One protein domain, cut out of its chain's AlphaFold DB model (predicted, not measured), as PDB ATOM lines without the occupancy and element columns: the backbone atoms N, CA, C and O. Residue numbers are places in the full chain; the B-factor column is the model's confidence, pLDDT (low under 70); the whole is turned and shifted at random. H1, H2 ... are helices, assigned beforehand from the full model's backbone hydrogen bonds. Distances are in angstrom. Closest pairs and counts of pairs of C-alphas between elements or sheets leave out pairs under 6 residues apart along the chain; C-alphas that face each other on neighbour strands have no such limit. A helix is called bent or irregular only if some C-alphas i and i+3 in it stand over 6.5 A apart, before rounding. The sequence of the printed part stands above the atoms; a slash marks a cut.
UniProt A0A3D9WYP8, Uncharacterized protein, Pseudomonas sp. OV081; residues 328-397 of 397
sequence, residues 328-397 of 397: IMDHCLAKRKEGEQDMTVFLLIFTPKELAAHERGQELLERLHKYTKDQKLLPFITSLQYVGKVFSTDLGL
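Overview. This is residues 328 to 397 of the 397 residues of an uncharacterized protein of Pseudomonas sp. OV081 (UniProt A0A3D9WYP8). What is the main picture? H4 stands in the middle, with H3 and H5 beside it in a triangle; the hairpin of H1 and H2 packs at one end, H2 crossing H4, and H6 lies loosely at the other end. Residues 335 to 340 stick out as a loop. What is it built of? The printed part has 70 residues with six named helices, H1 to H6 in order, and no named strand: all helix. It is compact, with a radius of gyration of the C-alphas of 12.6 A, and spans 34 by 28 by 17 A.

Arrangement. How does the printed part begin? H1, residues 328 to 333, touches H2, residues 343 to 349, as a hairpin at a steep tilt of 40 degrees; the closest C-alphas, of Cys 332 and Thr 344, are 5.2 A apart. What does the hub touch? H4, residues 361 to 372, touches H2 about perpendicular, at 79 degrees, the closest C-alphas being those of Leu 347 and Leu 368, 6.6 A. With residues 361 to 365 alone it touches H3, residues 352 to 357, a hairpin at 26 degrees, closest at the C-alphas of Leu 355 and Gly 361, 5.1 A; with 365 to 369 alone it touches H5, residues 375 to 380, a hairpin at 6 degrees, closest at the C-alphas of His 369 and Leu 377, 6.3 A. Where is the last helix? H6, residues 384 to 394, touches no helix; it is close but not clearly touching H5, the closest C-alphas, of Leu 378 and Val 387, being 6.8 A apart. How are the backbones? Each O i to N i+4 pair is within hydrogen-bond range in H1, H3, H4 and H6; H2 has 0 of 3, but 4 of 4 O i to N i+3 pairs, and H5 0 of 2, but 2 of 3.

Along the chain. Where do the ends lie? H1 begins at C-alpha 328 (330.000, 471.249, 341.714), and H6, 15.2 A long, ends at C-alpha 394 (330.910, 442.042, 351.711). How long is the longest helix? H4 measures 16.2 A. Is any helix irregular? H5 is, only just: C-alphas 376 and 379 are 6.7 A apart.

Size, cuts and confidence. How large is it? The two C-alphas farthest apart, of Ile 328 and Leu 397, are 36.0 A apart. Is it whole? The printed part has no cut and no long link. Where is confidence low? Residues 335 to 341 and 396 to 397 have pLDDT under 70.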
ATOM      1  N   ILE A 328     330.296 471.973 340.466       87.25
ATOM      2  CA  ILE A 328     330.000 471.249 341.714       87.25
ATOM      3  C   ILE A 328     330.748 469.907 341.734       87.25
ATOM      4  O   ILE A 328     331.396 469.561 342.728       87.25
ATOM      5  N   MET A 329     330.698 469.152 340.631       91.31
ATOM      6  CA  MET A 329     331.400 467.870 340.501       91.31
ATOM      7  C   MET A 329     332.923 468.036 340.581       91.31
ATOM      8  O   MET A 329     333.587 467.297 341.313       91.31
ATOM      9  N   ASP A 330     333.481 469.023 339.881       88.69
ATOM     10  CA  ASP A 330     334.912 469.335 339.914       88.69
ATOM     11  C   ASP A 330     335.366 469.786 341.306       88.69
ATOM     12  O   ASP A 330     336.424 469.363 341.781       88.69
ATOM     13  N   HIS A 331     334.539 470.564 342.009       84.94
ATOM     14  CA  HIS A 331     334.787 470.961 343.391       84.94
ATOM     15  C   HIS A 331     334.849 469.743 344.323       84.94
ATOM     16  O   HIS A 331     335.788 469.604 345.107       84.94
ATOM     17  N   CYS A 332     333.924 468.791 344.175       87.00
ATOM     18  CA  CYS A 332     333.944 467.530 344.924       87.00
ATOM     19  C   CYS A 332     335.167 466.649 344.597       87.00
ATOM     20  O   CYS A 332     335.562 465.793 345.398       87.00
ATOM     21  N   LEU A 333     335.780 466.833 343.422       85.50
ATOM     22  CA  LEU A 333     336.977 466.113 342.982       85.50
ATOM     23  C   LEU A 333     338.293 466.778 343.391       85.50
ATOM     24  O   LEU A 333     339.322 466.084 343.414       85.50
ATOM     25  N   ALA A 334     338.274 468.075 343.701       82.06
ATOM     26  CA  ALA A 334     339.453 468.869 344.016       82.06
ATOM     27  C   ALA A 334     340.265 468.267 345.180       82.06
ATOM     28  O   ALA A 334     339.731 467.651 346.109       82.06
ATOM     29  N   LYS A 335     341.598 468.390 345.104       64.31
ATOM     30  CA  LYS A 335     342.495 467.928 346.173       64.31
ATOM     31  C   LYS A 335     342.311 468.821 347.396       64.31
ATOM     32  O   LYS A 335     342.509 470.028 347.297       64.31
ATOM     33  N   ARG A 336     341.993 468.203 348.532       64.94
ATOM     34  CA  ARG A 336     341.793 468.893 349.810       64.94
ATOM     35  C   ARG A 336     343.110 469.420 350.355       64.94
ATOM     36  O   ARG A 336     344.119 468.707 350.317       64.94
ATOM     37  N   LYS A 337     343.077 470.616 350.932       59.78
ATOM     38  CA  LYS A 337     344.071 471.027 351.927       59.78
ATOM     39  C   LYS A 337     343.731 470.398 353.278       59.78
ATOM     40  O   LYS A 337     342.598 469.992 353.539       59.78
ATOM     41  N   GLU A 338     344.736 470.276 354.135       54.81
ATOM     42  CA  GLU A 338     344.564 469.759 355.490       54.81
ATOM     43  C   GLU A 338     343.581 470.659 356.265       54.81
ATOM     44  O   GLU A 338     343.790 471.866 356.360       54.81
ATOM     45  N   GLY A 339     342.476 470.082 356.751       57.22
ATOM     46  CA  GLY A 339     341.403 470.806 357.447       57.22
ATOM     47  C   GLY A 339     340.189 471.211 356.594       57.22
ATOM     48  O   GLY A 339     339.196 471.656 357.163       57.22
ATOM     49  N   GLU A 340     340.210 471.029 355.268       64.94
ATOM     50  CA  GLU A 340     339.043 471.319 354.416       64.94
ATOM     51  C   GLU A 340     337.959 470.227 354.506       64.94
ATOM     52  O   GLU A 340     338.247 469.028 354.627       64.94
ATOM     53  N   GLN A 341     336.691 470.651 354.437       65.12
ATOM     54  CA  GLN A 341     335.532 469.762 354.498       65.12
ATOM     55  C   GLN A 341     335.465 468.806 353.303       65.12
ATOM     56  O   GLN A 341     335.820 469.125 352.168       65.12
ATOM     57  N   ASP A 342     334.977 467.598 353.577       74.44
ATOM     58  CA  ASP A 342     334.680 466.625 352.540       74.44
ATOM     59  C   ASP A 342     333.370 466.976 351.829       74.44
ATOM     60  O   ASP A 342     332.292 466.631 352.311       74.44
ATOM     61  N   MET A 343     333.470 467.597 350.658       81.31
ATOM     62  CA  MET A 343     332.300 467.988 349.866       81.31
ATOM     63  C   MET A 343     331.667 466.833 349.077       81.31
ATOM     64  O   MET A 343     330.678 467.042 348.385       81.31
ATOM     65  N   THR A 344     332.178 465.597 349.200       86.88
ATOM     66  CA  THR A 344     331.676 464.423 348.452       86.88
ATOM     67  C   THR A 344     330.181 464.175 348.678       86.88
ATOM     68  O   THR A 344     329.516 463.644 347.793       86.88
ATOM     69  N   VAL A 345     329.630 464.584 349.825       85.44
ATOM     70  CA  VAL A 345     328.197 464.440 350.128       85.44
ATOM     71  C   VAL A 345     327.299 465.166 349.121       85.44
ATOM     72  O   VAL A 345     326.222 464.674 348.800       85.44
ATOM     73  N   PHE A 346     327.764 466.275 348.539       88.25
ATOM     74  CA  PHE A 346     327.003 467.041 347.550       88.25
ATOM     75  C   PHE A 346     326.918 466.355 346.184       88.25
ATOM     76  O   PHE A 346     326.091 466.730 345.361       88.25
ATOM     77  N   LEU A 347     327.679 465.278 345.951       90.38
ATOM     78  CA  LEU A 347     327.469 464.437 344.771       90.38
ATOM     79  C   LEU A 347     326.083 463.773 344.760       90.38
ATOM     80  O   LEU A 347     325.621 463.394 343.689       90.38
ATOM     81  N   LEU A 348     325.406 463.679 345.914       87.12
ATOM     82  CA  LEU A 348     324.027 463.186 346.025       87.12
ATOM     83  C   LEU A 348     322.986 464.079 345.327       87.12
ATOM     84  O   LEU A 348     321.864 463.628 345.125       87.12
ATOM     85  N   ILE A 349     323.345 465.312 344.942       88.06
ATOM     86  CA  ILE A 349     322.490 466.192 344.125       88.06
ATOM     87  C   ILE A 349     322.252 465.580 342.735       88.06
ATOM     88  O   ILE A 349     321.225 465.830 342.110       88.06
ATOM     89  N   PHE A 350     323.196 464.770 342.247       89.81
ATOM     90  CA  PHE A 350     323.202 464.261 340.883       89.81
ATOM     91  C   PHE A 350     322.790 462.796 340.809       89.81
ATOM     92  O   PHE A 350     323.135 461.964 341.650       89.81
ATOM     93  N   THR A 351     322.116 462.446 339.720       89.00
ATOM     94  CA  THR A 351     321.831 461.056 339.386       89.00
ATOM     95  C   THR A 351     323.111 460.311 338.980       89.00
ATOM     96  O   THR A 351     324.052 460.911 338.449       89.00
ATOM     97  N   PRO A 352     323.151 458.970 339.107       90.25
ATOM     98  CA  PRO A 352     324.305 458.184 338.665       90.25
ATOM     99  C   PRO A 352     324.656 458.391 337.185       90.25
ATOM    100  O   PRO A 352     325.824 458.335 336.809       90.25
ATOM    101  N   LYS A 353     323.654 458.666 336.338       89.62
ATOM    102  CA  LYS A 353     323.855 458.949 334.911       89.62
ATOM    103  C   LYS A 353     324.530 460.300 334.680       89.62
ATOM    104  O   LYS A 353     325.409 460.387 333.831       89.62
ATOM    105  N   GLU A 354     324.143 461.328 335.434       91.00
ATOM    106  CA  GLU A 354     324.773 462.653 335.361       91.00
ATOM    107  C   GLU A 354     326.221 462.602 335.847       91.00
ATOM    108  O   GLU A 354     327.104 463.142 335.184       91.00
ATOM    109  N   LEU A 355     326.488 461.874 336.937       92.62
ATOM    110  CA  LEU A 355     327.855 461.638 337.407       92.62
ATOM    111  C   LEU A 355     328.684 460.883 336.361       92.62
ATOM    112  O   LEU A 355     329.809 461.279 336.074       92.62
ATOM    113  N   ALA A 356     328.128 459.830 335.752       89.88
ATOM    114  CA  ALA A 356     328.807 459.044 334.720       89.88
ATOM    115  C   ALA A 356     329.151 459.856 333.460       89.88
ATOM    116  O   ALA A 356     330.141 459.549 332.800       89.88
ATOM    117  N   ALA A 357     328.347 460.870 333.126       90.25
ATOM    118  CA  ALA A 357     328.565 461.738 331.970       90.25
ATOM    119  C   ALA A 357     329.745 462.712 332.154       90.25
ATOM    120  O   ALA A 357     330.227 463.285 331.176       90.25
ATOM    121  N   HIS A 358     330.225 462.898 333.386       93.81
ATOM    122  CA  HIS A 358     331.409 463.699 333.666       93.81
ATOM    123  C   HIS A 358     332.689 463.017 333.150       93.81
ATOM    124  O   HIS A 358     332.817 461.795 333.202       93.81
ATOM    125  N   GLU A 359     333.704 463.793 332.748       91.88
ATOM    126  CA  GLU A 359     334.994 463.250 332.265       91.88
ATOM    127  C   GLU A 359     335.679 462.347 333.302       91.88
ATOM    128  O   GLU A 359     336.321 461.353 332.971       91.88
ATOM    129  N   ARG A 360     335.493 462.673 334.584       93.00
ATOM    130  CA  ARG A 360     335.957 461.884 335.739       93.00
ATOM    131  C   ARG A 360     334.820 461.105 336.406       93.00
ATOM    132  O   ARG A 360     334.862 460.847 337.607       93.00
ATOM    133  N   GLY A 361     333.800 460.732 335.636       91.19
ATOM    134  CA  GLY A 361     332.559 460.146 336.140       91.19
ATOM    135  C   GLY A 361     332.737 458.848 336.922       91.19
ATOM    136  O   GLY A 361     332.108 458.667 337.959       91.19
ATOM    137  N   GLN A 362     333.665 457.980 336.509       93.31
ATOM    138  CA  GLN A 362     333.976 456.759 337.265       93.31
ATOM    139  C   GLN A 362     334.573 457.066 338.645       93.31
ATOM    140  O   GLN A 362     334.207 456.431 339.630       93.31
ATOM    141  N   GLU A 363     335.431 458.085 338.755       92.88
ATOM    142  CA  GLU A 363     335.977 458.511 340.048       92.88
ATOM    143  C   GLU A 363     334.890 459.111 340.949       92.88
ATOM    144  O   GLU A 363     334.872 458.834 342.147       92.88
ATOM    145  N   LEU A 364     333.968 459.896 340.378       92.75
ATOM    146  CA  LEU A 364     332.814 460.445 341.096       92.75
ATOM    147  C   LEU A 364     331.915 459.337 341.649       92.75
ATOM    148  O   LEU A 364     331.597 459.348 342.837       92.75
ATOM    149  N   LEU A 365     331.555 458.360 340.814       92.62
ATOM    150  CA  LEU A 365     330.728 457.219 341.207       92.62
ATOM    151  C   LEU A 365     331.415 456.365 342.277       92.62
ATOM    152  O   LEU A 365     330.790 456.001 343.273       92.62
ATOM    153  N   GLU A 366     332.713 456.091 342.127       92.06
ATOM    154  CA  GLU A 366     333.482 455.386 343.152       92.06
ATOM    155  C   GLU A 366     333.544 456.167 344.467       92.06
ATOM    156  O   GLU A 366     333.397 455.567 345.533       92.06
ATOM    157  N   ARG A 367     333.780 457.487 344.432       90.19
ATOM    158  CA  ARG A 367     333.792 458.333 345.638       90.19
ATOM    159  C   ARG A 367     332.429 458.331 346.316       90.19
ATOM    160  O   ARG A 367     332.371 458.099 347.522       90.19
ATOM    161  N   LEU A 368     331.353 458.507 345.551       90.00
ATOM    162  CA  LEU A 368     329.993 458.483 346.074       90.00
ATOM    163  C   LEU A 368     329.657 457.122 346.697       90.00
ATOM    164  O   LEU A 368     329.139 457.082 347.811       90.00
ATOM    165  N   HIS A 369     330.024 456.006 346.057       91.56
ATOM    166  CA  HIS A 369     329.847 454.672 346.640       91.56
ATOM    167  C   HIS A 369     330.694 454.479 347.902       91.56
ATOM    168  O   HIS A 369     330.210 453.957 348.902       91.56
ATOM    169  N   LYS A 370     331.967 454.909 347.905       87.25
ATOM    170  CA  LYS A 370     332.823 454.839 349.107       87.25
ATOM    171  C   LYS A 370     332.182 455.576 350.279       87.25
ATOM    172  O   LYS A 370     332.328 455.095 351.404       87.25
ATOM    173  N   TYR A 371     331.514 456.691 349.990       83.50
ATOM    174  CA  TYR A 371     330.899 457.585 350.960       83.50
ATOM    175  C   TYR A 371     329.546 457.078 351.478       83.50
ATOM    176  O   TYR A 371     329.321 457.089 352.680       83.50
ATOM    177  N   THR A 372     328.671 456.597 350.593       85.25
ATOM    178  CA  THR A 372     327.279 456.220 350.920       85.25
ATOM    179  C   THR A 372     327.071 454.732 351.165       85.25
ATOM    180  O   THR A 372     326.090 454.353 351.794       85.25
ATOM    181  N   LYS A 373     327.968 453.887 350.641       85.38
ATOM    182  CA  LYS A 373     327.816 452.423 350.586       85.38
ATOM    183  C   LYS A 373     326.543 451.957 349.863       85.38
ATOM    184  O   LYS A 373     326.106 450.827 350.070       85.38
ATOM    185  N   ASP A 374     325.948 452.797 349.010       85.62
ATOM    186  CA  ASP A 374     324.738 452.433 348.273       85.62
ATOM    187  C   ASP A 374     325.052 451.439 347.145       85.62
ATOM    188  O   ASP A 374     325.610 451.787 346.102       85.62
ATOM    189  N   GLN A 375     324.626 450.193 347.347       85.62
ATOM    190  CA  GLN A 375     324.798 449.082 346.413       85.62
ATOM    191  C   GLN A 375     324.142 449.347 345.045       85.62
ATOM    192  O   GLN A 375     324.577 448.798 344.032       85.62
ATOM    193  N   LYS A 376     323.144 450.242 344.968       87.31
ATOM    194  CA  LYS A 376     322.506 450.639 343.700       87.31
ATOM    195  C   LYS A 376     323.456 451.382 342.758       87.31
ATOM    196  O   LYS A 376     323.159 451.483 341.569       87.31
ATOM    197  N   LEU A 377     324.588 451.885 343.258       88.00
ATOM    198  CA  LEU A 377     325.613 452.548 342.450       88.00
ATOM    199  C   LEU A 377     326.549 451.558 341.747       88.00
ATOM    200  O   LEU A 377     327.107 451.905 340.706       88.00
ATOM    201  N   LEU A 378     326.710 450.334 342.266       88.69
ATOM    202  CA  LEU A 378     327.653 449.355 341.711       88.69
ATOM    203  C   LEU A 378     327.437 449.045 340.220       88.69
ATOM    204  O   LEU A 378     328.434 449.012 339.502       88.69
ATOM    205  N   PRO A 379     326.199 448.896 339.701       90.38
ATOM    206  CA  PRO A 379     325.976 448.659 338.273       90.38
ATOM    207  C   PRO A 379     326.481 449.779 337.351       90.38
ATOM    208  O   PRO A 379     326.660 449.549 336.158       90.38
ATOM    209  N   PHE A 380     326.700 450.989 337.876       90.00
ATOM    210  CA  PHE A 380     327.199 452.139 337.114       90.00
ATOM    211  C   PHE A 380     328.732 452.261 337.158       90.00
ATOM    212  O   PHE A 380     329.314 453.014 336.373       90.00
ATOM    213  N   ILE A 381     329.392 451.520 338.053       91.25
ATOM    214  CA  ILE A 381     330.847 451.526 338.206       91.25
ATOM    215  C   ILE A 381     331.442 450.425 337.329       91.25
ATOM    216  O   ILE A 381     331.240 449.237 337.559       91.25
ATOM    217  N   THR A 382     332.228 450.817 336.329       89.00
ATOM    218  CA  THR A 382     332.825 449.884 335.359       89.00
ATOM    219  C   THR A 382     334.171 449.319 335.820       89.00
ATOM    220  O   THR A 382     334.724 448.421 335.188       89.00
ATOM    221  N   SER A 383     334.726 449.848 336.913       88.38
ATOM    222  CA  SER A 383     335.990 449.401 337.500       88.38
ATOM    223  C   SER A 383     335.837 448.024 338.154       88.38
ATOM    224  O   SER A 383     335.454 447.905 339.318       88.38
ATOM    225  N   LEU A 384     336.169 446.961 337.413       84.69
ATOM    226  CA  LEU A 384     336.107 445.577 337.908       84.69
ATOM    227  C   LEU A 384     336.968 445.355 339.160       84.69
ATOM    228  O   LEU A 384     336.571 444.608 340.049       84.69
ATOM    229  N   GLN A 385     338.122 446.025 339.260       87.12
ATOM    230  CA  GLN A 385     338.977 445.954 340.447       87.12
ATOM    231  C   GLN A 385     338.266 446.515 341.683       87.12
ATOM    232  O   GLN A 385     338.361 445.947 342.771       87.12
ATOM    233  N   TYR A 386     337.553 447.630 341.522       89.25
ATOM    234  CA  TYR A 386     336.810 448.242 342.611       89.25
ATOM    235  C   TYR A 386     335.604 447.392 343.016       89.25
ATOM    236  O   TYR A 386     335.454 447.081 344.196       89.25
ATOM    237  N   VAL A 387     334.799 446.954 342.044       84.38
ATOM    238  CA  VAL A 387     333.631 446.092 342.292       84.38
ATOM    239  C   VAL A 387     334.056 444.780 342.958       84.38
ATOM    240  O   VAL A 387     333.459 444.381 343.955       84.38
ATOM    241  N   GLY A 388     335.142 444.158 342.488       82.19
ATOM    242  CA  GLY A 388     335.704 442.950 343.097       82.19
ATOM    243  C   GLY A 388     336.159 443.159 344.543       82.19
ATOM    244  O   GLY A 388     335.926 442.296 345.385       82.19
ATOM    245  N   LYS A 389     336.741 444.324 344.861       86.25
ATOM    246  CA  LYS A 389     337.138 444.673 346.233       86.25
ATOM    247  C   LYS A 389     335.935 444.896 347.155       86.25
ATOM    248  O   LYS A 389     335.982 444.514 348.322       86.25
ATOM    249  N   VAL A 390     334.874 445.534 346.662       83.69
ATOM    250  CA  VAL A 390     333.634 445.715 347.437       83.69
ATOM    251  C   VAL A 390     333.012 444.351 347.730       83.69
ATOM    252  O   VAL A 390     332.760 444.037 348.887       83.69
ATOM    253  N   PHE A 391     332.891 443.501 346.711       83.00
ATOM    254  CA  PHE A 391     332.332 442.159 346.847       83.00
ATOM    255  C   PHE A 391     333.129 441.263 347.809       83.00
ATOM    256  O   PHE A 391     332.536 440.547 348.610       83.00
ATOM    257  N   SER A 392     334.468 441.317 347.784       76.19
ATOM    258  CA  SER A 392     335.288 440.558 348.741       76.19
ATOM    259  C   SER A 392     335.072 441.034 350.178       76.19
ATOM    260  O   SER A 392     334.980 440.218 351.088       76.19
ATOM    261  N   THR A 393     334.930 442.350 350.372       77.31
ATOM    262  CA  THR A 393     334.658 442.948 351.686       77.31
ATOM    263  C   THR A 393     333.288 442.515 352.212       77.31
ATOM    264  O   THR A 393     333.182 442.150 353.379       77.31
ATOM    265  N   ASP A 394     332.267 442.483 351.351       72.25
ATOM    266  CA  ASP A 394     330.910 442.042 351.711       72.25
ATOM    267  C   ASP A 394     330.856 440.549 352.087       72.25
ATOM    268  O   ASP A 394     330.045 440.145 352.919       72.25
ATOM    269  N   LEU A 395     331.748 439.728 351.525       73.56
ATOM    270  CA  LEU A 395     331.900 438.309 351.871       73.56
ATOM    271  C   LEU A 395     332.842 438.049 353.062       73.56
ATOM    272  O   LEU A 395     332.993 436.896 353.465       73.56
ATOM    273  N   GLY A 396     333.476 439.086 353.621       59.44
ATOM    274  CA  GLY A 396     334.451 438.951 354.708       59.44
ATOM    275  C   GLY A 396     335.750 438.237 354.306       59.44
ATOM    276  O   GLY A 396     336.352 437.572 355.149       59.44
ATOM    277  N   LEU A 397     336.142 438.338 353.028       51.38
ATOM    278  CA  LEU A 397     337.314 437.682 352.427       51.38
ATOM    279  C   LEU A 397     338.599 438.512 352.505       51.38
ATOM    280  O   LEU A 397     338.536 439.748 352.287       51.38
TER     281      LEU A 397